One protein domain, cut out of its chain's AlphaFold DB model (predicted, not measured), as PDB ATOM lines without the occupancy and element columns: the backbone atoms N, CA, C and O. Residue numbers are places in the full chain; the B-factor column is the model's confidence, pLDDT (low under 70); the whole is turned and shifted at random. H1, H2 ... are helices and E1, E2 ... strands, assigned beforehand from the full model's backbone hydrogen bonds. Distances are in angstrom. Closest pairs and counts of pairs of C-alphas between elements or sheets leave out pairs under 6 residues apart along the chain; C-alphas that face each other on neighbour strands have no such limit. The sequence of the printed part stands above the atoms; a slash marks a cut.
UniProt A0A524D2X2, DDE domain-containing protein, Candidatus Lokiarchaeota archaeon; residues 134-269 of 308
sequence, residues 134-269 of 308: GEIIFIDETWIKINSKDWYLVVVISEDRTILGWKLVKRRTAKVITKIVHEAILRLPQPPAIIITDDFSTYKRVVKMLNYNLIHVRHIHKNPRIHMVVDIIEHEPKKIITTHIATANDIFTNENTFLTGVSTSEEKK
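AT A GLANCE: This is residues 134 to 269 of the 308 residues of the protein "DDE domain-containing protein" of Candidatus Lokiarchaeota archaeon (UniProt A0A524D2X2). One twisted, curled sheet of eight strands runs through the domain, with two helices covering one face: H1 over the E3 and E2 side, and H2 farther along, where the sheet curls round it. The printed part has 136 residues with eight named strands and two named helices, in the order E1 E2 E3 H1 E4 H2 E5 E6 E7 E8. The sheet's order is E3 E2 E1 E4 E5 E6 E7 E8, mixed parallel and antiparallel; the class is mixed, helices and strands, in two layers. The whole is compact, with a radius of gyration of the C-alphas of 15.4 A, and spans 45 by 37 by 28 A.

HOW THE PARTS SIT: Inner strands E1, residues 136 to 146, and E4, residues 194 to 198, are parallel neighbours at 30 degrees; N 139 and O 196, 2.9 A apart, are within hydrogen-bond range. E4 is also parallel to E5, residues 214 to 219, at 25 degrees, with N 217 and O 195 at 2.8 A. E1, E2, residues 149 to 158, and edge strand E3, residues 163 to 169, form a meander, each strand the antiparallel neighbour of the one before, with N 142 and O 153 at 2.9 A and N 167 and O 154 at 2.9 A. E5, E6, residues 228 to 235, E7, residues 239 to 247, and edge strand E8, residues 259 to 268, form another, with N 231 and O 216 at 2.8 A, N 243 and O 232 at 3.0 A, and N 265 and O 242 at 2.8 A. H1, residues 174 to 185, is on the sheet at a height of 7.9 A; its closest C-alphas to E3 are those of Ala 184 and Gly 165, 4.8 A apart. H2, residues 201 to 209, is on the sheet too; its closest C-alphas to E5 are those of Val 207 and His 216, 7.1 A apart. H1 touches H2 with residues 174 to 178 alone, the same way at a steep tilt of 57 degrees; the closest C-alphas, of Thr 178 and Val 206, are 5.2 A apart. E4, H2 and E5 form a strand-helix-strand unit, two parallel neighbour strands with a helix between; E3, H1 and E4 form a split one, with E2 and E1 between its strands in the sheet. Both crossovers are right-handed. Every O i to N i+4 pair in H1 is within hydrogen-bond range, and 3 of 5 in H2.

IN THESE COORDINATES: E1 begins at C-alpha 136 (-0.437, -3.737, 85.878) and measures 31.4 A from first to last C-alpha; E2 measures 29.4 A, E7 25.8 A and H1 15.9 A. E8, 27.5 A, ends at C-alpha 268 (-17.685, -24.725, 86.724).

THE WHOLE: The C-alphas farthest apart, of Asn 147 and Asn 256, are 46.3 A apart. The printed part has no cut; the link from E7 to E8, 11 residues, is long. Mean pLDDT of the printed part is 91.7, with residues 224 to 225 and 255 under 70.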
ATOM      1  N   GLY A 134       4.865  -3.549  81.298       90.44
ATOM      2  CA  GLY A 134       3.960  -3.320  82.414       90.44
ATOM      3  C   GLY A 134       3.353  -4.609  82.947       90.44
ATOM      4  O   GLY A 134       2.953  -5.482  82.175       90.44
ATOM      5  N   GLU A 135       3.265  -4.713  84.269       94.75
ATOM      6  CA  GLU A 135       2.628  -5.849  84.954       94.75
ATOM      7  C   GLU A 135       1.183  -5.544  85.364       94.75
ATOM      8  O   GLU A 135       0.371  -6.456  85.565       94.75
ATOM      9  N   ILE A 136       0.858  -4.253  85.453       96.69
ATOM     10  CA  ILE A 136      -0.437  -3.737  85.878       96.69
ATOM     11  C   ILE A 136      -1.077  -2.951  84.734       96.69
ATOM     12  O   ILE A 136      -0.454  -2.082  84.118       96.69
ATOM     13  N   ILE A 137      -2.356  -3.228  84.477       97.44
ATOM     14  CA  ILE A 137      -3.175  -2.422  83.567       97.44
ATOM     15  C   ILE A 137      -4.399  -1.850  84.273       97.44
ATOM     16  O   ILE A 137      -5.036  -2.513  85.095       97.44
ATOM     17  N   PHE A 138      -4.772  -0.635  83.895       97.31
ATOM     18  CA  PHE A 138      -5.995   0.025  84.326       97.31
ATOM     19  C   PHE A 138      -6.960   0.088  83.151       97.31
ATOM     20  O   PHE A 138      -6.562   0.378  82.019       97.31
ATOM     21  N   ILE A 139      -8.232  -0.187  83.418       97.12
ATOM     22  CA  ILE A 139      -9.294  -0.096  82.422       97.12
ATOM     23  C   ILE A 139     -10.380   0.820  82.963       97.12
ATOM     24  O   ILE A 139     -10.906   0.584  84.052       97.12
ATOM     25  N   ASP A 140     -10.721   1.834  82.175       94.75
ATOM     26  CA  ASP A 140     -11.763   2.798  82.510       94.75
ATOM     27  C   ASP A 140     -12.654   3.097  81.296       94.75
ATOM     28  O   ASP A 140     -12.261   2.910  80.136       94.75
ATOM     29  N   GLU A 141     -13.876   3.559  81.563       94.19
ATOM     30  CA  GLU A 141     -14.831   3.981  80.548       94.19
ATOM     31  C   GLU A 141     -15.323   5.409  80.764       94.19
ATOM     32  O   GLU A 141     -15.990   5.731  81.744       94.19
ATOM     33  N   THR A 142     -15.159   6.244  79.740       94.06
ATOM     34  CA  THR A 142     -15.784   7.570  79.698       94.06
ATOM     35  C   THR A 142     -17.049   7.554  78.844       94.06
ATOM     36  O   THR A 142     -17.084   6.984  77.749       94.06
ATOM     37  N   TRP A 143     -18.112   8.190  79.335       94.06
ATOM     38  CA  TRP A 143     -19.382   8.310  78.615       94.06
ATOM     39  C   TRP A 143     -19.366   9.544  77.718       94.06
ATOM     40  O   TRP A 143     -19.077  10.648  78.172       94.06
ATOM     41  N   ILE A 144     -19.715   9.360  76.447       94.25
ATOM     42  CA  ILE A 144     -19.698  10.417  75.435       94.25
ATOM     43  C   ILE A 144     -21.030  10.402  74.686       94.25
ATOM     44  O   ILE A 144     -21.465   9.361  74.194       94.25
ATOM     45  N   LYS A 145     -21.678  11.561  74.556       94.62
ATOM     46  CA  LYS A 145     -22.876  11.712  73.719       94.62
ATOM     47  C   LYS A 145     -22.488  12.184  72.325       94.62
ATOM     48  O   LYS A 145     -21.952  13.274  72.169       94.62
ATOM     49  N   ILE A 146     -22.812  11.388  71.308       91.69
ATOM     50  CA  ILE A 146     -22.587  11.726  69.896       91.69
ATOM     51  C   ILE A 146     -23.919  11.608  69.163       91.69
ATOM     52  O   ILE A 146     -24.511  10.526  69.125       91.69
ATOM     53  N   ASN A 147     -24.397  12.714  68.585       91.12
ATOM     54  CA  ASN A 147     -25.705  12.810  67.921       91.12
ATOM     55  C   ASN A 147     -26.844  12.242  68.786       91.12
ATOM     56  O   ASN A 147     -27.604  11.373  68.348       91.12
ATOM     57  N   SER A 148     -26.902  12.690  70.044       92.38
ATOM     58  CA  SER A 148     -27.897  12.277  71.049       92.38
ATOM     59  C   SER A 148     -27.911  10.779  71.380       92.38
ATOM     60  O   SER A 148     -28.860  10.289  71.988       92.38
ATOM     61  N   LYS A 149     -26.870  10.035  70.992       95.06
ATOM     62  CA  LYS A 149     -26.687   8.623  71.336       95.06
ATOM     63  C   LYS A 149     -25.518   8.487  72.293       95.06
ATOM     64  O   LYS A 149     -24.492   9.136  72.102       95.06
ATOM     65  N   ASP A 150     -25.671   7.611  73.276       95.06
ATOM     66  CA  ASP A 150     -24.603   7.306  74.219       95.06
ATOM     67  C   ASP A 150     -23.574   6.372  73.575       95.06
ATOM     68  O   ASP A 150     -23.904   5.338  72.979       95.06
ATOM     69  N   TRP A 151     -22.313   6.750  73.724       97.00
ATOM     70  CA  TRP A 151     -21.137   5.973  73.382       97.00
ATOM     71  C   TRP A 151     -20.236   5.869  74.608       97.00
ATOM     72  O   TRP A 151     -20.264   6.712  75.503       97.00
ATOM     73  N   TYR A 152     -19.432   4.818  74.633       95.75
ATOM     74  CA  TYR A 152     -18.507   4.514  75.711       95.75
ATOM     75  C   TYR A 152     -17.113   4.449  75.108       95.75
ATOM     76  O   TYR A 152     -16.865   3.625  74.224       95.75
ATOM     77  N   LEU A 153     -16.228   5.333  75.549       96.75
ATOM     78  CA  LEU A 153     -14.811   5.253  75.241       96.75
ATOM     79  C   LEU A 153     -14.164   4.376  76.308       96.75
ATOM     80  O   LEU A 153     -14.029   4.808  77.445       96.75
ATOM     81  N   VAL A 154     -13.818   3.146  75.937       97.12
ATOM     82  CA  VAL A 154     -13.054   2.238  76.799       97.12
ATOM     83  C   VAL A 154     -11.582   2.516  76.554       97.12
ATOM     84  O   VAL A 154     -11.159   2.478  75.395       97.12
ATOM     85  N   VAL A 155     -10.819   2.765  77.613       97.25
ATOM     86  CA  VAL A 155      -9.376   3.013  77.549       97.25
ATOM     87  C   VAL A 155      -8.662   2.007  78.443       97.25
ATOM     88  O   VAL A 155      -9.097   1.745  79.560       97.25
ATOM     89  N   VAL A 156      -7.576   1.436  77.929       97.56
ATOM     90  CA  VAL A 156      -6.662   0.555  78.653       97.56
ATOM     91  C   VAL A 156      -5.309   1.247  78.720       97.56
ATOM     92  O   VAL A 156      -4.733   1.581  77.680       97.56
ATOM     93  N   ILE A 157      -4.803   1.452  79.929       96.69
ATOM     94  CA  ILE A 157      -3.509   2.087  80.192       96.69
ATOM     95  C   ILE A 157      -2.637   1.169  81.049       96.69
ATOM     96  O   ILE A 157      -3.149   0.368  81.827       96.69
ATOM     97  N   SER A 158      -1.325   1.278  80.888       95.94
ATOM     98  CA  SER A 158      -0.327   0.642  81.759       95.94
ATOM     99  C   SER A 158      -0.108   1.449  83.044       95.94
ATOM    100  O   SER A 158      -0.586   2.581  83.169       95.94
ATOM    101  N   GLU A 159       0.647   0.883  83.982       94.12
ATOM    102  CA  GLU A 159       1.138   1.574  85.183       94.12
ATOM    103  C   GLU A 159       1.954   2.835  84.900       94.12
ATOM    104  O   GLU A 159       1.758   3.850  85.570       94.12
ATOM    105  N   ASP A 160       2.730   2.840  83.817       92.69
ATOM    106  CA  ASP A 160       3.481   4.012  83.354       92.69
ATOM    107  C   ASP A 160       2.605   5.039  82.615       92.69
ATOM    108  O   ASP A 160       3.105   5.952  81.959       92.69
ATOM    109  N   ARG A 161       1.273   4.900  82.685       91.88
ATOM    110  CA  ARG A 161       0.282   5.766  82.018       91.88
ATOM    111  C   ARG A 161       0.362   5.745  80.490       91.88
ATOM    112  O   ARG A 161      -0.253   6.580  79.826       91.88
ATOM    113  N   THR A 162       1.052   4.763  79.913       92.94
ATOM    114  CA  THR A 162       1.086   4.561  78.460       92.94
ATOM    115  C   THR A 162      -0.213   3.905  78.006       92.94
ATOM    116  O   THR A 162      -0.636   2.892  78.569       92.94
ATOM    117  N   ILE A 163      -0.844   4.464  76.969       93.94
ATOM    118  CA  ILE A 163      -2.075   3.920  76.385       93.94
ATOM    119  C   ILE A 163      -1.752   2.612  75.663       93.94
ATOM    120  O   ILE A 163      -1.004   2.604  74.686       93.94
ATOM    121  N   LEU A 164      -2.361   1.516  76.113       95.56
ATOM    122  CA  LEU A 164      -2.235   0.192  75.503       95.56
ATOM    123  C   LEU A 164      -3.305  -0.037  74.437       95.56
ATOM    124  O   LEU A 164      -3.044  -0.662  73.415       95.56
ATOM    125  N   GLY A 165      -4.501   0.512  74.624       94.81
ATOM    126  CA  GLY A 165      -5.557   0.423  73.628       94.81
ATOM    127  C   GLY A 165      -6.777   1.230  74.020       94.81
ATOM    128  O   GLY A 165      -7.009   1.511  75.194       94.81
ATOM    129  N   TRP A 166      -7.579   1.602  73.033       95.69
ATOM    130  CA  TRP A 166      -8.850   2.263  73.277       95.69
ATOM    131  C   TRP A 166      -9.847   1.939  72.174       95.69
ATOM    132  O   TRP A 166      -9.482   1.595  71.047       95.69
ATOM    133  N   LYS A 167     -11.138   2.027  72.495       96.44
ATOM    134  CA  LYS A 167     -12.192   1.849  71.496       96.44
ATOM    135  C   LYS A 167     -13.455   2.575  71.902       96.44
ATOM    136  O   LYS A 167     -13.942   2.432  73.023       96.44
ATOM    137  N   LEU A 168     -14.032   3.288  70.943       96.31
ATOM    138  CA  LEU A 168     -15.347   3.885  71.088       96.31
ATOM    139  C   LEU A 168     -16.424   2.859  70.714       96.31
ATOM    140  O   LEU A 168     -16.498   2.390  69.576       96.31
ATOM    141  N   VAL A 169     -17.276   2.493  71.669       96.12
ATOM    142  CA  VAL A 169     -18.287   1.444  71.498       96.12
ATOM    143  C   VAL A 169     -19.673   1.917  71.912       96.12
ATOM    144  O   VAL A 169     -19.843   2.680  72.851       96.12
ATOM    145  N   LYS A 170     -20.712   1.412  71.241       94.25
ATOM    146  CA  LYS A 170     -22.113   1.689  71.619       94.25
ATOM    147  C   LYS A 170     -22.595   0.850  72.802       94.25
ATOM    148  O   LYS A 170     -23.621   1.144  73.403       94.25
ATOM    149  N   ARG A 171     -21.934  -0.282  73.066       93.06
ATOM    150  CA  ARG A 171     -22.372  -1.269  74.060       93.06
ATOM    151  C   ARG A 171     -21.188  -1.819  74.844       93.06
ATOM    152  O   ARG A 171     -20.340  -2.509  74.284       93.06
ATOM    153  N   ARG A 172     -21.230  -1.627  76.159       92.06
ATOM    154  CA  ARG A 172     -20.284  -2.156  77.153       92.06
ATOM    155  C   ARG A 172     -20.576  -3.607  77.554       92.06
ATOM    156  O   ARG A 172     -20.814  -3.930  78.712       92.06
ATOM    157  N   THR A 173     -20.664  -4.505  76.571       95.19
ATOM    158  CA  THR A 173     -20.846  -5.941  76.863       95.19
ATOM    159  C   THR A 173     -19.506  -6.602  77.165       95.19
ATOM    160  O   THR A 173     -18.512  -6.250  76.535       95.19
ATOM    161  N   ALA A 174     -19.494  -7.630  78.021       95.25
ATOM    162  CA  ALA A 174     -18.264  -8.356  78.368       95.25
ATOM    163  C   ALA A 174     -17.484  -8.816  77.129       95.25
ATOM    164  O   ALA A 174     -16.292  -8.595  77.036       95.25
ATOM    165  N   LYS A 175     -18.171  -9.360  76.116       95.56
ATOM    166  CA  LYS A 175     -17.523  -9.797  74.867       95.56
ATOM    167  C   LYS A 175     -16.815  -8.668  74.119       95.56
ATOM    168  O   LYS A 175     -15.820  -8.932  73.459       95.56
ATOM    169  N   VAL A 176     -17.376  -7.461  74.138       95.88
ATOM    170  CA  VAL A 176     -16.794  -6.302  73.449       95.88
ATOM    171  C   VAL A 176     -15.572  -5.818  74.218       95.88
ATOM    172  O   VAL A 176     -14.513  -5.695  73.619       95.88
ATOM    173  N   ILE A 177     -15.698  -5.643  75.534       96.50
ATOM    174  CA  ILE A 177     -14.589  -5.190  76.381       96.50
ATOM    175  C   ILE A 177     -13.452  -6.218  76.389       96.50
ATOM    176  O   ILE A 177     -12.311  -5.837  76.180       96.50
ATOM    177  N   THR A 178     -13.736  -7.522  76.490       96.88
ATOM    178  CA  THR A 178     -12.700  -8.570  76.404       96.88
ATOM    179  C   THR A 178     -11.889  -8.483  75.114       96.88
ATOM    180  O   THR A 178     -10.691  -8.716  75.159       96.88
ATOM    181  N   LYS A 179     -12.500  -8.135  73.972       96.50
ATOM    182  CA  LYS A 179     -11.739  -7.952  72.725       96.50
ATOM    183  C   LYS A 179     -10.777  -6.771  72.819       96.50
ATOM    184  O   LYS A 179      -9.635  -6.918  72.423       96.50
ATOM    185  N   ILE A 180     -11.235  -5.645  73.367       96.81
ATOM    186  CA  ILE A 180     -10.417  -4.435  73.545       96.81
ATOM    187  C   ILE A 180      -9.247  -4.725  74.488       96.81
ATOM    188  O   ILE A 180      -8.107  -4.417  74.172       96.81
ATOM    189  N   VAL A 181      -9.525  -5.379  75.617       96.94
ATOM    190  CA  VAL A 181      -8.503  -5.756  76.600       96.94
ATOM    191  C   VAL A 181      -7.517  -6.758  76.006       96.94
ATOM    192  O   VAL A 181      -6.322  -6.620  76.209       96.94
ATOM    193  N   HIS A 182      -7.985  -7.735  75.227       95.75
ATOM    194  CA  HIS A 182      -7.099  -8.681  74.554       95.75
ATOM    195  C   HIS A 182      -6.220  -7.992  73.498       95.75
ATOM    196  O   HIS A 182      -5.031  -8.274  73.441       95.75
ATOM    197  N   GLU A 183      -6.777  -7.087  72.684       94.81
ATOM    198  CA  GLU A 183      -6.013  -6.255  71.737       94.81
ATOM    199  C   GLU A 183      -4.922  -5.447  72.472       94.81
ATOM    200  O   GLU A 183      -3.786  -5.405  72.014       94.81
ATOM    201  N   ALA A 184      -5.234  -4.886  73.646       95.62
ATOM    202  CA  ALA A 184      -4.277  -4.145  74.469       95.62
ATOM    203  C   ALA A 184      -3.189  -5.038  75.100       95.62
ATOM    204  O   ALA A 184      -2.019  -4.671  75.084       95.62
ATOM    205  N   ILE A 185      -3.550  -6.221  75.615       95.56
ATOM    206  CA  ILE A 185      -2.600  -7.174  76.222       95.56
ATOM    207  C   ILE A 185      -1.571  -7.669  75.200       95.56
ATOM    208  O   ILE A 185      -0.430  -7.905  75.570       95.56
ATOM    209  N   LEU A 186      -1.935  -7.788  73.919       94.12
ATOM    210  CA  LEU A 186      -0.996  -8.202  72.868       94.12
ATOM    211  C   LEU A 186       0.178  -7.229  72.670       94.12
ATOM    212  O   LEU A 186       1.165  -7.608  72.048       94.12
ATOM    213  N   ARG A 187       0.081  -5.996  73.181       93.69
ATOM    214  CA  ARG A 187       1.185  -5.024  73.160       93.69
ATOM    215  C   ARG A 187       2.167  -5.198  74.313       93.69
ATOM    216  O   ARG A 187       3.228  -4.579  74.298       93.69
ATOM    217  N   LEU A 188       1.813  -6.006  75.306       94.31
ATOM    218  CA  LEU A 188       2.687  -6.340  76.416       94.31
ATOM    219  C   LEU A 188       3.502  -7.592  76.052       94.31
ATOM    220  O   LEU A 188       2.938  -8.548  75.513       94.31
ATOM    221  N   PRO A 189       4.805  -7.645  76.376       93.12
ATOM    222  CA  PRO A 189       5.611  -8.853  76.196       93.12
ATOM    223  C   PRO A 189       5.058 -10.067  76.953       93.12
ATOM    224  O   PRO A 189       5.262 -11.208  76.540       93.12
ATOM    225  N   GLN A 190       4.376  -9.819  78.073       93.50
ATOM    226  CA  GLN A 190       3.750 -10.831  78.915       93.50
ATOM    227  C   GLN A 190       2.345 -10.374  79.334       93.50
ATOM    228  O   GLN A 190       2.104  -9.169  79.439       93.50
ATOM    229  N   PRO A 191       1.403 -11.300  79.585       94.94
ATOM    230  CA  PRO A 191       0.100 -10.946  80.135       94.94
ATOM    231  C   PRO A 191       0.238 -10.239  81.494       94.94
ATOM    232  O   PRO A 191       1.072 -10.653  82.298       94.94
ATOM    233  N   PRO A 192      -0.591  -9.221  81.783       96.75
ATOM    234  CA  PRO A 192      -0.506  -8.483  83.035       96.75
ATOM    235  C   PRO A 192      -0.924  -9.369  84.210       96.75
ATOM    236  O   PRO A 192      -1.920 -10.093  84.138       96.75
ATOM    237  N   ALA A 193      -0.191  -9.276  85.315       97.06
ATOM    238  CA  ALA A 193      -0.522  -9.977  86.549       97.06
ATOM    239  C   ALA A 193      -1.731  -9.341  87.251       97.06
ATOM    240  O   ALA A 193      -2.510 -10.042  87.906       97.06
ATOM    241  N   ILE A 194      -1.899  -8.020  87.102       97.69
ATOM    242  CA  ILE A 194      -2.920  -7.241  87.803       97.69
ATOM    243  C   ILE A 194      -3.740  -6.414  86.811       97.69
ATOM    244  O   ILE A 194      -3.214  -5.712  85.949       97.69
ATOM    245  N   ILE A 195      -5.060  -6.467  86.966       97.81
ATOM    246  CA  ILE A 195      -6.007  -5.625  86.236       97.81
ATOM    247  C   ILE A 195      -6.787  -4.794  87.248       97.81
ATOM    248  O   ILE A 195      -7.365  -5.349  88.181       97.81
ATOM    249  N   ILE A 196      -6.848  -3.481  87.046       96.88
ATOM    250  CA  ILE A 196      -7.554  -2.537  87.916       96.88
ATOM    251  C   ILE A 196      -8.723  -1.923  87.142       96.88
ATOM    252  O   ILE A 196      -8.540  -1.402  86.043       96.88
ATOM    253  N   THR A 197      -9.933  -1.994  87.700       96.31
ATOM    254  CA  THR A 197     -11.151  -1.431  87.085       96.31
ATOM    255  C   THR A 197     -12.073  -0.809  88.131       96.31
ATOM    256  O   THR A 197     -11.903  -1.010  89.337       96.31
ATOM    257  N   ASP A 198     -13.129  -0.133  87.681       92.06
ATOM    258  CA  ASP A 198     -14.272   0.185  88.538       92.06
ATOM    259  C   ASP A 198     -15.063  -1.091  88.941       92.06
ATOM    260  O   ASP A 198     -14.802  -2.209  88.473       92.06
ATOM    261  N   ASP A 199     -16.061  -0.952  89.821       88.81
ATOM    262  CA  ASP A 199     -16.953  -2.056  90.220       88.81
ATOM    263  C   ASP A 199     -18.067  -2.362  89.202       88.81
ATOM    264  O   ASP A 199     -19.148  -2.864  89.548       88.81
ATOM    265  N   PHE A 200     -17.850  -2.092  87.914       89.56
ATOM    266  CA  PHE A 200     -18.803  -2.509  86.906       89.56
ATOM    267  C   PHE A 200     -18.801  -4.036  86.774       89.56
ATOM    268  O   PHE A 200     -17.804  -4.692  86.465       89.56
ATOM    269  N   SER A 201     -19.974  -4.645  86.972       90.12
ATOM    270  CA  SER A 201     -20.142  -6.107  86.991       90.12
ATOM    271  C   SER A 201     -19.672  -6.811  85.715       90.12
ATOM    272  O   SER A 201     -19.366  -8.005  85.744       90.12
ATOM    273  N   THR A 202     -19.589  -6.087  84.599       94.31
ATOM    274  CA  THR A 202     -19.059  -6.604  83.339       94.31
ATOM    275  C   THR A 202     -17.578  -6.945  83.441       94.31
ATOM    276  O   THR A 202     -17.186  -7.978  82.897       94.31
ATOM    277  N   TYR A 203     -16.775  -6.170  84.177       95.88
ATOM    278  CA  TYR A 203     -15.340  -6.418  84.303       95.88
ATOM    279  C   TYR A 203     -15.031  -7.751  84.964       95.88
ATOM    280  O   TYR A 203     -14.216  -8.497  84.435       95.88
ATOM    281  N   LYS A 204     -15.798  -8.143  85.990       94.69
ATOM    282  CA  LYS A 204     -15.710  -9.481  86.613       94.69
ATOM    283  C   LYS A 204     -15.802 -10.608  85.586       94.69
ATOM    284  O   LYS A 204     -15.165 -11.647  85.711       94.69
ATOM    285  N   ARG A 205     -16.641 -10.424  84.564       94.94
ATOM    286  CA  ARG A 205     -16.790 -11.394  83.478       94.94
ATOM    287  C   ARG A 205     -15.675 -11.268  82.445       94.94
ATOM    288  O   ARG A 205     -15.280 -12.288  81.894       94.94
ATOM    289  N   VAL A 206     -15.201 -10.054  82.171       96.19
ATOM    290  CA  VAL A 206     -14.094  -9.794  81.242       96.19
ATOM    291  C   VAL A 206     -12.832 -10.504  81.711       96.19
ATOM    292  O   VAL A 206     -12.290 -11.286  80.937       96.19
ATOM    293  N   VAL A 207     -12.429 -10.311  82.969       96.12
ATOM    294  CA  VAL A 207     -11.205 -10.910  83.524       96.12
ATOM    295  C   VAL A 207     -11.257 -12.439  83.504       96.12
ATOM    296  O   VAL A 207     -10.349 -13.086  82.994       96.12
ATOM    297  N   LYS A 208     -12.398 -13.033  83.878       95.00
ATOM    298  CA  LYS A 208     -12.631 -14.484  83.776       95.00
ATOM    299  C   LYS A 208     -12.614 -15.012  82.338       95.00
ATOM    300  O   LYS A 208     -12.454 -16.209  82.120       95.00
ATOM    301  N   MET A 209     -12.855 -14.164  81.339       94.88
ATOM    302  CA  MET A 209     -12.822 -14.560  79.929       94.88
ATOM    303  C   MET A 209     -11.410 -14.529  79.328       94.88
ATOM    304  O   MET A 209     -11.245 -15.068  78.236       94.88
ATOM    305  N   LEU A 210     -10.420 -13.952  80.020       94.38
ATOM    306  CA  LEU A 210      -9.029 -13.903  79.558       94.38
ATOM    307  C   LEU A 210      -8.311 -15.258  79.661       94.38
ATOM    308  O   LEU A 210      -7.385 -15.520  78.904       94.38
ATOM    309  N   ASN A 211      -8.809 -16.157  80.513       93.69
ATOM    310  CA  ASN A 211      -8.373 -17.550  80.613       93.69
ATOM    311  C   ASN A 211      -6.916 -17.766  81.071       93.69
ATOM    312  O   ASN A 211      -6.277 -18.726  80.643       93.69
ATOM    313  N   TYR A 212      -6.429 -16.929  81.984       94.88
ATOM    314  CA  TYR A 212      -5.175 -17.126  82.715       94.88
ATOM    315  C   TYR A 212      -5.319 -16.609  84.155       94.88
ATOM    316  O   TYR A 212      -6.304 -15.941  84.475       94.88
ATOM    317  N   ASN A 213      -4.377 -16.970  85.027       97.06
ATOM    318  CA  ASN A 213      -4.405 -16.567  86.433       97.06
ATOM    319  C   ASN A 213      -4.036 -15.093  86.567       97.06
ATOM    320  O   ASN A 213      -3.016 -14.680  86.024       97.06
ATOM    321  N   LEU A 214      -4.838 -14.318  87.291       97.38
ATOM    322  CA  LEU A 214      -4.585 -12.890  87.480       97.38
ATOM    323  C   LEU A 214      -5.254 -12.360  88.746       97.38
ATOM    324  O   LEU A 214      -6.170 -12.984  89.291       97.38
ATOM    325  N   ILE A 215      -4.836 -11.173  89.168       97.94
ATOM    326  CA  ILE A 215      -5.455 -10.418  90.253       97.94
ATOM    327  C   ILE A 215      -6.317  -9.308  89.647       97.94
ATOM    328  O   ILE A 215      -5.830  -8.454  88.909       97.94
ATOM    329  N   HIS A 216      -7.614  -9.304  89.952       97.44
ATOM    330  CA  HIS A 216      -8.529  -8.240  89.547       97.44
ATOM    331  C   HIS A 216      -8.854  -7.351  90.741       97.44
ATOM    332  O   HIS A 216      -9.517  -7.769  91.685       97.44
ATOM    333  N   VAL A 217      -8.411  -6.104  90.688       95.94
ATOM    334  CA  VAL A 217      -8.688  -5.099  91.706       95.94
ATOM    335  C   VAL A 217      -9.850  -4.228  91.238       95.94
ATOM    336  O   VAL A 217      -9.807  -3.629  90.164       95.94
ATOM    337  N   ARG A 218     -10.909  -4.155  92.046       94.50
ATOM    338  CA  ARG A 218     -12.106  -3.355  91.766       94.50
ATOM    339  C   ARG A 218     -12.232  -2.203  92.740       94.50
ATOM    340  O   ARG A 218     -12.321  -2.436  93.945       94.50
ATOM    341  N   HIS A 219     -12.346  -0.994  92.209       91.00
ATOM    342  CA  HIS A 219     -12.643   0.198  92.990       91.00
ATOM    343  C   HIS A 219     -14.162   0.418  93.106       91.00
ATOM    344  O   HIS A 219     -14.882   0.532  92.111       91.00
ATOM    345  N   ILE A 220     -14.672   0.436  94.341       88.50
ATOM    346  CA  ILE A 220     -16.099   0.532  94.658       88.50
ATOM    347  C   ILE A 220     -16.433   1.955  95.107       88.50
ATOM    348  O   ILE A 220     -16.208   2.337  96.248       88.50
ATOM    349  N   HIS A 221     -17.101   2.715  94.242       78.31
ATOM    350  CA  HIS A 221     -17.490   4.098  94.548       78.31
ATOM    351  C   HIS A 221     -18.767   4.245  95.398       78.31
ATOM    352  O   HIS A 221     -19.039   5.320  95.922       78.31
ATOM    353  N   LYS A 222     -19.612   3.206  95.493       78.00
ATOM    354  CA  LYS A 222     -20.966   3.326  96.079       78.00
ATOM    355  C   LYS A 222     -21.084   2.886  97.536       78.00
ATOM    356  O   LYS A 222     -22.097   3.185  98.164       78.00
ATOM    357  N   ASN A 223     -20.133   2.111  98.053       70.69
ATOM    358  CA  ASN A 223     -20.261   1.493  99.369       70.69
ATOM    359  C   ASN A 223     -19.387   2.234 100.389       70.69
ATOM    360  O   ASN A 223     -18.172   2.210 100.246       70.69
ATOM    361  N   PRO A 224     -19.965   2.822 101.451       68.94
ATOM    362  CA  PRO A 224     -19.197   3.586 102.435       68.94
ATOM    363  C   PRO A 224     -18.299   2.725 103.338       68.94
ATOM    364  O   PRO A 224     -17.572   3.270 104.155       68.94
ATOM    365  N   ARG A 225     -18.399   1.390 103.272       66.81
ATOM    366  CA  ARG A 225     -17.636   0.464 104.130       66.81
ATOM    367  C   ARG A 225     -16.658  -0.418 103.369       66.81
ATOM    368  O   ARG A 225     -15.865  -1.105 103.999       66.81
ATOM    369  N   ILE A 226     -16.790  -0.488 102.048       71.19
ATOM    370  CA  ILE A 226     -15.919  -1.299 101.199       71.19
ATOM    371  C   ILE A 226     -15.498  -0.409 100.052       71.19
ATOM    372  O   ILE A 226     -16.317  -0.098  99.188       71.19
ATOM    373  N   HIS A 227     -14.230  -0.034 100.060       81.25
ATOM    374  CA  HIS A 227     -13.670   0.846  99.046       81.25
ATOM    375  C   HIS A 227     -13.082   0.037  97.900       81.25
ATOM    376  O   HIS A 227     -13.215   0.427  96.742       81.25
ATOM    377  N   MET A 228     -12.494  -1.126  98.193       88.62
ATOM    378  CA  MET A 228     -11.908  -1.977  97.167       88.62
ATOM    379  C   MET A 228     -12.179  -3.456  97.410       88.62
ATOM    380  O   MET A 228     -12.412  -3.910  98.533       88.62
ATOM    381  N   VAL A 229     -12.177  -4.219  96.318       92.38
ATOM    382  CA  VAL A 229     -12.183  -5.680  96.372       92.38
ATOM    383  C   VAL A 229     -11.109  -6.223  95.449       92.38
ATOM    384  O   VAL A 229     -11.092  -5.903  94.262       92.38
ATOM    385  N   VAL A 230     -10.252  -7.070  96.002       94.75
ATOM    386  CA  VAL A 230      -9.219  -7.810  95.287       94.75
ATOM    387  C   VAL A 230      -9.742  -9.219  95.029       94.75
ATOM    388  O   VAL A 230     -10.021  -9.973  95.958       94.75
ATOM    389  N   ASP A 231      -9.916  -9.556  93.760       95.88
ATOM    390  CA  ASP A 231     -10.339 -10.867  93.289       95.88
ATOM    391  C   ASP A 231      -9.106 -11.613  92.752       95.88
ATOM    392  O   ASP A 231      -8.609 -11.302  91.671       95.88
ATOM    393  N   ILE A 232      -8.608 -12.608  93.487       96.94
ATOM    394  CA  ILE A 232      -7.556 -13.515  93.003       96.94
ATOM    395  C   ILE A 232      -8.237 -14.590  92.157       96.94
ATOM    396  O   ILE A 232      -9.078 -15.335  92.668       96.94
ATOM    397  N   ILE A 233      -7.927 -14.641  90.860       96.94
ATOM    398  CA  ILE A 233      -8.592 -15.514  89.888       96.94
ATOM    399  C   ILE A 233      -7.642 -16.623  89.461       96.94
ATOM    400  O   ILE A 233      -6.616 -16.372  88.831       96.94
ATOM    401  N   GLU A 234      -8.047 -17.861  89.720       97.12
ATOM    402  CA  GLU A 234      -7.289 -19.057  89.370       97.12
ATOM    403  C   GLU A 234      -8.071 -19.902  88.360       97.12
ATOM    404  O   GLU A 234      -9.220 -20.312  88.573       97.12
ATOM    405  N   HIS A 235      -7.441 -20.154  87.218       94.50
ATOM    406  CA  HIS A 235      -7.983 -20.927  86.117       94.50
ATOM    407  C   HIS A 235      -7.511 -22.379  86.190       94.50
ATOM    408  O   HIS A 235      -6.427 -22.728  85.740       94.50
ATOM    409  N   GLU A 236      -8.402 -23.266  86.623       93.56
ATOM    410  CA  GLU A 236      -8.197 -24.709  86.519       93.56
ATOM    411  C   GLU A 236      -8.820 -25.286  85.231       93.56
ATOM    412  O   GLU A 236      -9.684 -24.657  84.604       93.56
ATOM    413  N   PRO A 237      -8.478 -26.522  84.818       89.94
ATOM    414  CA  PRO A 237      -9.060 -27.142  83.623       89.94
ATOM    415  C   PRO A 237     -10.598 -27.227  83.632       89.94
ATOM    416  O   PRO A 237     -11.233 -27.083  82.588       89.94
ATOM    417  N   LYS A 238     -11.222 -27.442  84.801       92.31
ATOM    418  CA  LYS A 238     -12.678 -27.685  84.929       92.31
ATOM    419  C   LYS A 238     -13.445 -26.587  85.667       92.31
ATOM    420  O   LYS A 238     -14.676 -26.555  85.587       92.31
ATOM    421  N   LYS A 239     -12.755 -25.699  86.379       94.38
ATOM    422  CA  LYS A 239     -13.372 -24.647  87.190       94.38
ATOM    423  C   LYS A 239     -12.543 -23.365  87.176       94.38
ATOM    424  O   LYS A 239     -11.415 -23.350  86.695       94.38
ATOM    425  N   ILE A 240     -13.156 -22.286  87.631       95.12
ATOM    426  CA  ILE A 240     -12.499 -21.026  87.963       95.12
ATOM    427  C   ILE A 240     -12.729 -20.833  89.456       95.12
ATOM    428  O   ILE A 240     -13.885 -20.861  89.896       95.12
ATOM    429  N   ILE A 241     -11.649 -20.689  90.214       95.94
ATOM    430  CA  ILE A 241     -11.697 -20.337  91.631       95.94
ATOM    431  C   ILE A 241     -11.475 -18.830  91.715       95.94
ATOM    432  O   ILE A 241     -10.631 -18.272  91.014       95.94
ATOM    433  N   THR A 242     -12.286 -18.143  92.510       96.06
ATOM    434  CA  THR A 242     -12.089 -16.722  92.782       96.06
ATOM    435  C   THR A 242     -12.108 -16.481  94.278       96.06
ATOM    436  O   THR A 242     -13.131 -16.713  94.925       96.06
ATOM    437  N   THR A 243     -10.994 -15.995  94.815       96.50
ATOM    438  CA  THR A 243     -10.896 -15.549  96.205       96.50
ATOM    439  C   THR A 243     -11.108 -14.044  96.243       96.50
ATOM    440  O   THR A 243     -10.350 -13.287  95.649       96.50
ATOM    441  N   HIS A 244     -12.175 -13.625  96.908       94.62
ATOM    442  CA  HIS A 244     -12.587 -12.240  97.071       94.62
ATOM    443  C   HIS A 244     -12.083 -11.715  98.412       94.62
ATOM    444  O   HIS A 244     -12.468 -12.245  99.455       94.62
ATOM    445  N   ILE A 245     -11.294 -10.649  98.382       92.44
ATOM    446  CA  ILE A 245     -10.765  -9.963  99.559       92.44
ATOM    447  C   ILE A 245     -11.301  -8.533  99.538       92.44
ATOM    448  O   ILE A 245     -10.997  -7.770  98.626       92.44
ATOM    449  N   ALA A 246     -12.131  -8.168 100.511       90.38
ATOM    450  CA  ALA A 246     -12.719  -6.831 100.603       90.38
ATOM    451  C   ALA A 246     -11.955  -5.960 101.607       90.38
ATOM    452  O   ALA A 246     -11.722  -6.397 102.738       90.38
ATOM    453  N   THR A 247     -11.634  -4.717 101.245       88.06
ATOM    454  CA  THR A 247     -10.922  -3.764 102.114       88.06
ATOM    455  C   THR A 247     -11.832  -2.628 102.582       88.06
ATOM    456  O   THR A 247     -12.698  -2.151 101.840       88.06
ATOM    457  N   ALA A 248     -11.638  -2.188 103.828       83.38
ATOM    458  CA  ALA A 248     -12.396  -1.089 104.431       83.38
ATOM    459  C   ALA A 248     -11.962   0.281 103.910       83.38
ATOM    460  O   ALA A 248     -12.647   1.268 104.141       83.38
ATOM    461  N   ASN A 249     -10.812   0.347 103.252       81.56
ATOM    462  CA  ASN A 249     -10.180   1.572 102.814       81.56
ATOM    463  C   ASN A 249      -9.573   1.409 101.418       81.56
ATOM    464  O   ASN A 249      -9.408   0.294 100.913       81.56
ATOM    465  N   ASP A 250      -9.315   2.547 100.785       80.88
ATOM    466  CA  ASP A 250      -8.688   2.619  99.472       80.88
ATOM    467  C   ASP A 250      -7.182   2.374  99.618       80.88
ATOM    468  O   ASP A 250      -6.473   3.169 100.240       80.88
ATOM    469  N   ILE A 251      -6.714   1.247  99.083       78.81
ATOM    470  CA  ILE A 251      -5.313   0.815  99.181       78.81
ATOM    471  C   ILE A 251      -4.387   1.608  98.253       78.81
ATOM    472  O   ILE A 251      -3.174   1.487  98.373       78.81
ATOM    473  N   PHE A 252      -4.926   2.426  97.340       77.88
ATOM    474  CA  PHE A 252      -4.108   3.317  96.515       77.88
ATOM    475  C   PHE A 252      -3.720   4.607  97.242       77.88
ATOM    476  O   PHE A 252      -2.766   5.268  96.840       77.88
ATOM    477  N   THR A 253      -4.460   4.984  98.287       77.56
ATOM    478  CA  THR A 253      -4.277   6.263  98.992       77.56
ATOM    479  C   THR A 253      -3.869   6.107 100.453       77.56
ATOM    480  O   THR A 253      -3.319   7.046 101.022       77.56
ATOM    481  N   ASN A 254      -4.111   4.947 101.069       75.88
ATOM    482  CA  ASN A 254      -3.847   4.718 102.489       75.88
ATOM    483  C   ASN A 254      -2.746   3.671 102.696       75.88
ATOM    484  O   ASN A 254      -2.778   2.610 102.083       75.88
ATOM    485  N   GLU A 255      -1.823   3.939 103.623       68.88
ATOM    486  CA  GLU A 255      -0.683   3.053 103.922       68.88
ATOM    487  C   GLU A 255      -1.082   1.777 104.686       68.88
ATOM    488  O   GLU A 255      -0.478   0.720 104.519       68.88
ATOM    489  N   ASN A 256      -2.132   1.848 105.507       71.81
ATOM    490  CA  ASN A 256      -2.668   0.687 106.221       71.81
ATOM    491  C   ASN A 256      -3.728  -0.004 105.362       71.81
ATOM    492  O   ASN A 256      -4.447   0.679 104.654       71.81
ATOM    493  N   THR A 257      -3.897  -1.327 105.437       71.38
ATOM    494  CA  THR A 257      -5.011  -2.034 104.771       71.38
ATOM    495  C   THR A 257      -5.833  -2.788 105.807       71.38
ATOM    496  O   THR A 257      -5.316  -3.676 106.479       71.38
ATOM    497  N   PHE A 258      -7.123  -2.469 105.923       76.94
ATOM    498  CA  PHE A 258      -8.028  -3.176 106.833       76.94
ATOM    499  C   PHE A 258      -8.901  -4.151 106.052       76.94
ATOM    500  O   PHE A 258      -9.748  -3.747 105.250       76.94
ATOM    501  N   LEU A 259      -8.709  -5.448 106.286       80.75
ATOM    502  CA  LEU A 259      -9.528  -6.489 105.675       80.75
ATOM    503  C   LEU A 259     -10.904  -6.536 106.349       80.75
ATOM    504  O   LEU A 259     -11.018  -6.555 107.567       80.75
ATOM    505  N   THR A 260     -11.961  -6.553 105.541       79.00
ATOM    506  CA  THR A 260     -13.358  -6.618 106.020       79.00
ATOM    507  C   THR A 260     -13.993  -7.984 105.801       79.00
ATOM    508  O   THR A 260     -15.043  -8.290 106.371       79.00
ATOM    509  N   GLY A 261     -13.382  -8.809 104.954       83.75
ATOM    510  CA  GLY A 261     -13.818 -10.173 104.729       83.75
ATOM    511  C   GLY A 261     -13.085 -10.835 103.576       83.75
ATOM    512  O   GLY A 261     -12.746 -10.196 102.577       83.75
ATOM    513  N   VAL A 262     -12.909 -12.143 103.720       91.62
ATOM    514  CA  VAL A 262     -12.394 -13.031 102.684       91.62
ATOM    515  C   VAL A 262     -13.481 -14.047 102.357       91.62
ATOM    516  O   VAL A 262     -14.178 -14.547 103.239       91.62
ATOM    517  N   SER A 263     -13.695 -14.321 101.075       93.06
ATOM    518  CA  SER A 263     -14.616 -15.377 100.656       93.06
ATOM    519  C   SER A 263     -14.190 -15.986  99.337       93.06
ATOM    520  O   SER A 263     -13.712 -15.278  98.460       93.06
ATOM    521  N   THR A 264     -14.437 -17.277  99.160       94.06
ATOM    522  CA  THR A 264     -14.083 -17.982  97.926       94.06
ATOM    523  C   THR A 264     -15.341 -18.387  97.164       94.06
ATOM    524  O   THR A 264     -16.348 -18.788  97.754       94.06
ATOM    525  N   SER A 265     -15.307 -18.266  95.838       93.38
ATOM    526  CA  SER A 265     -16.347 -18.765  94.946       93.38
ATOM    527  C   SER A 265     -15.764 -19.690  93.884       93.38
ATOM    528  O   SER A 265     -14.654 -19.488  93.399       93.38
ATOM    529  N   GLU A 266     -16.535 -20.714  93.516       93.38
ATOM    530  CA  GLU A 266     -16.168 -21.651  92.458       93.38
ATOM    531  C   GLU A 266     -17.189 -21.613  91.318       93.38
ATOM    532  O   GLU A 266     -18.401 -21.731  91.526       93.38
ATOM    533  N   GLU A 267     -16.698 -21.505  90.086       92.31
ATOM    534  CA  GLU A 267     -17.512 -21.529  88.873       92.31
ATOM    535  C   GLU A 267     -17.074 -22.682  87.961       92.31
ATOM    536  O   GLU A 267     -15.926 -22.756  87.529       92.31
ATOM    537  N   LYS A 268     -17.987 -23.606  87.635       89.75
ATOM    538  CA  LYS A 268     -17.685 -24.725  86.724       89.75
ATOM    539  C   LYS A 268     -17.593 -24.232  85.279       89.75
ATOM    540  O   LYS A 268     -18.539 -23.628  84.768       89.75
ATOM    541  N   LYS A 269     -16.509 -24.576  84.575       85.19
ATOM    542  CA  LYS A 269     -16.362 -24.312  83.135       85.19
ATOM    543  C   LYS A 269     -17.331 -25.212  82.369       85.19
ATOM    544  O   LYS A 269     -17.145 -26.422  82.255       85.19
TER     545      LYS A 269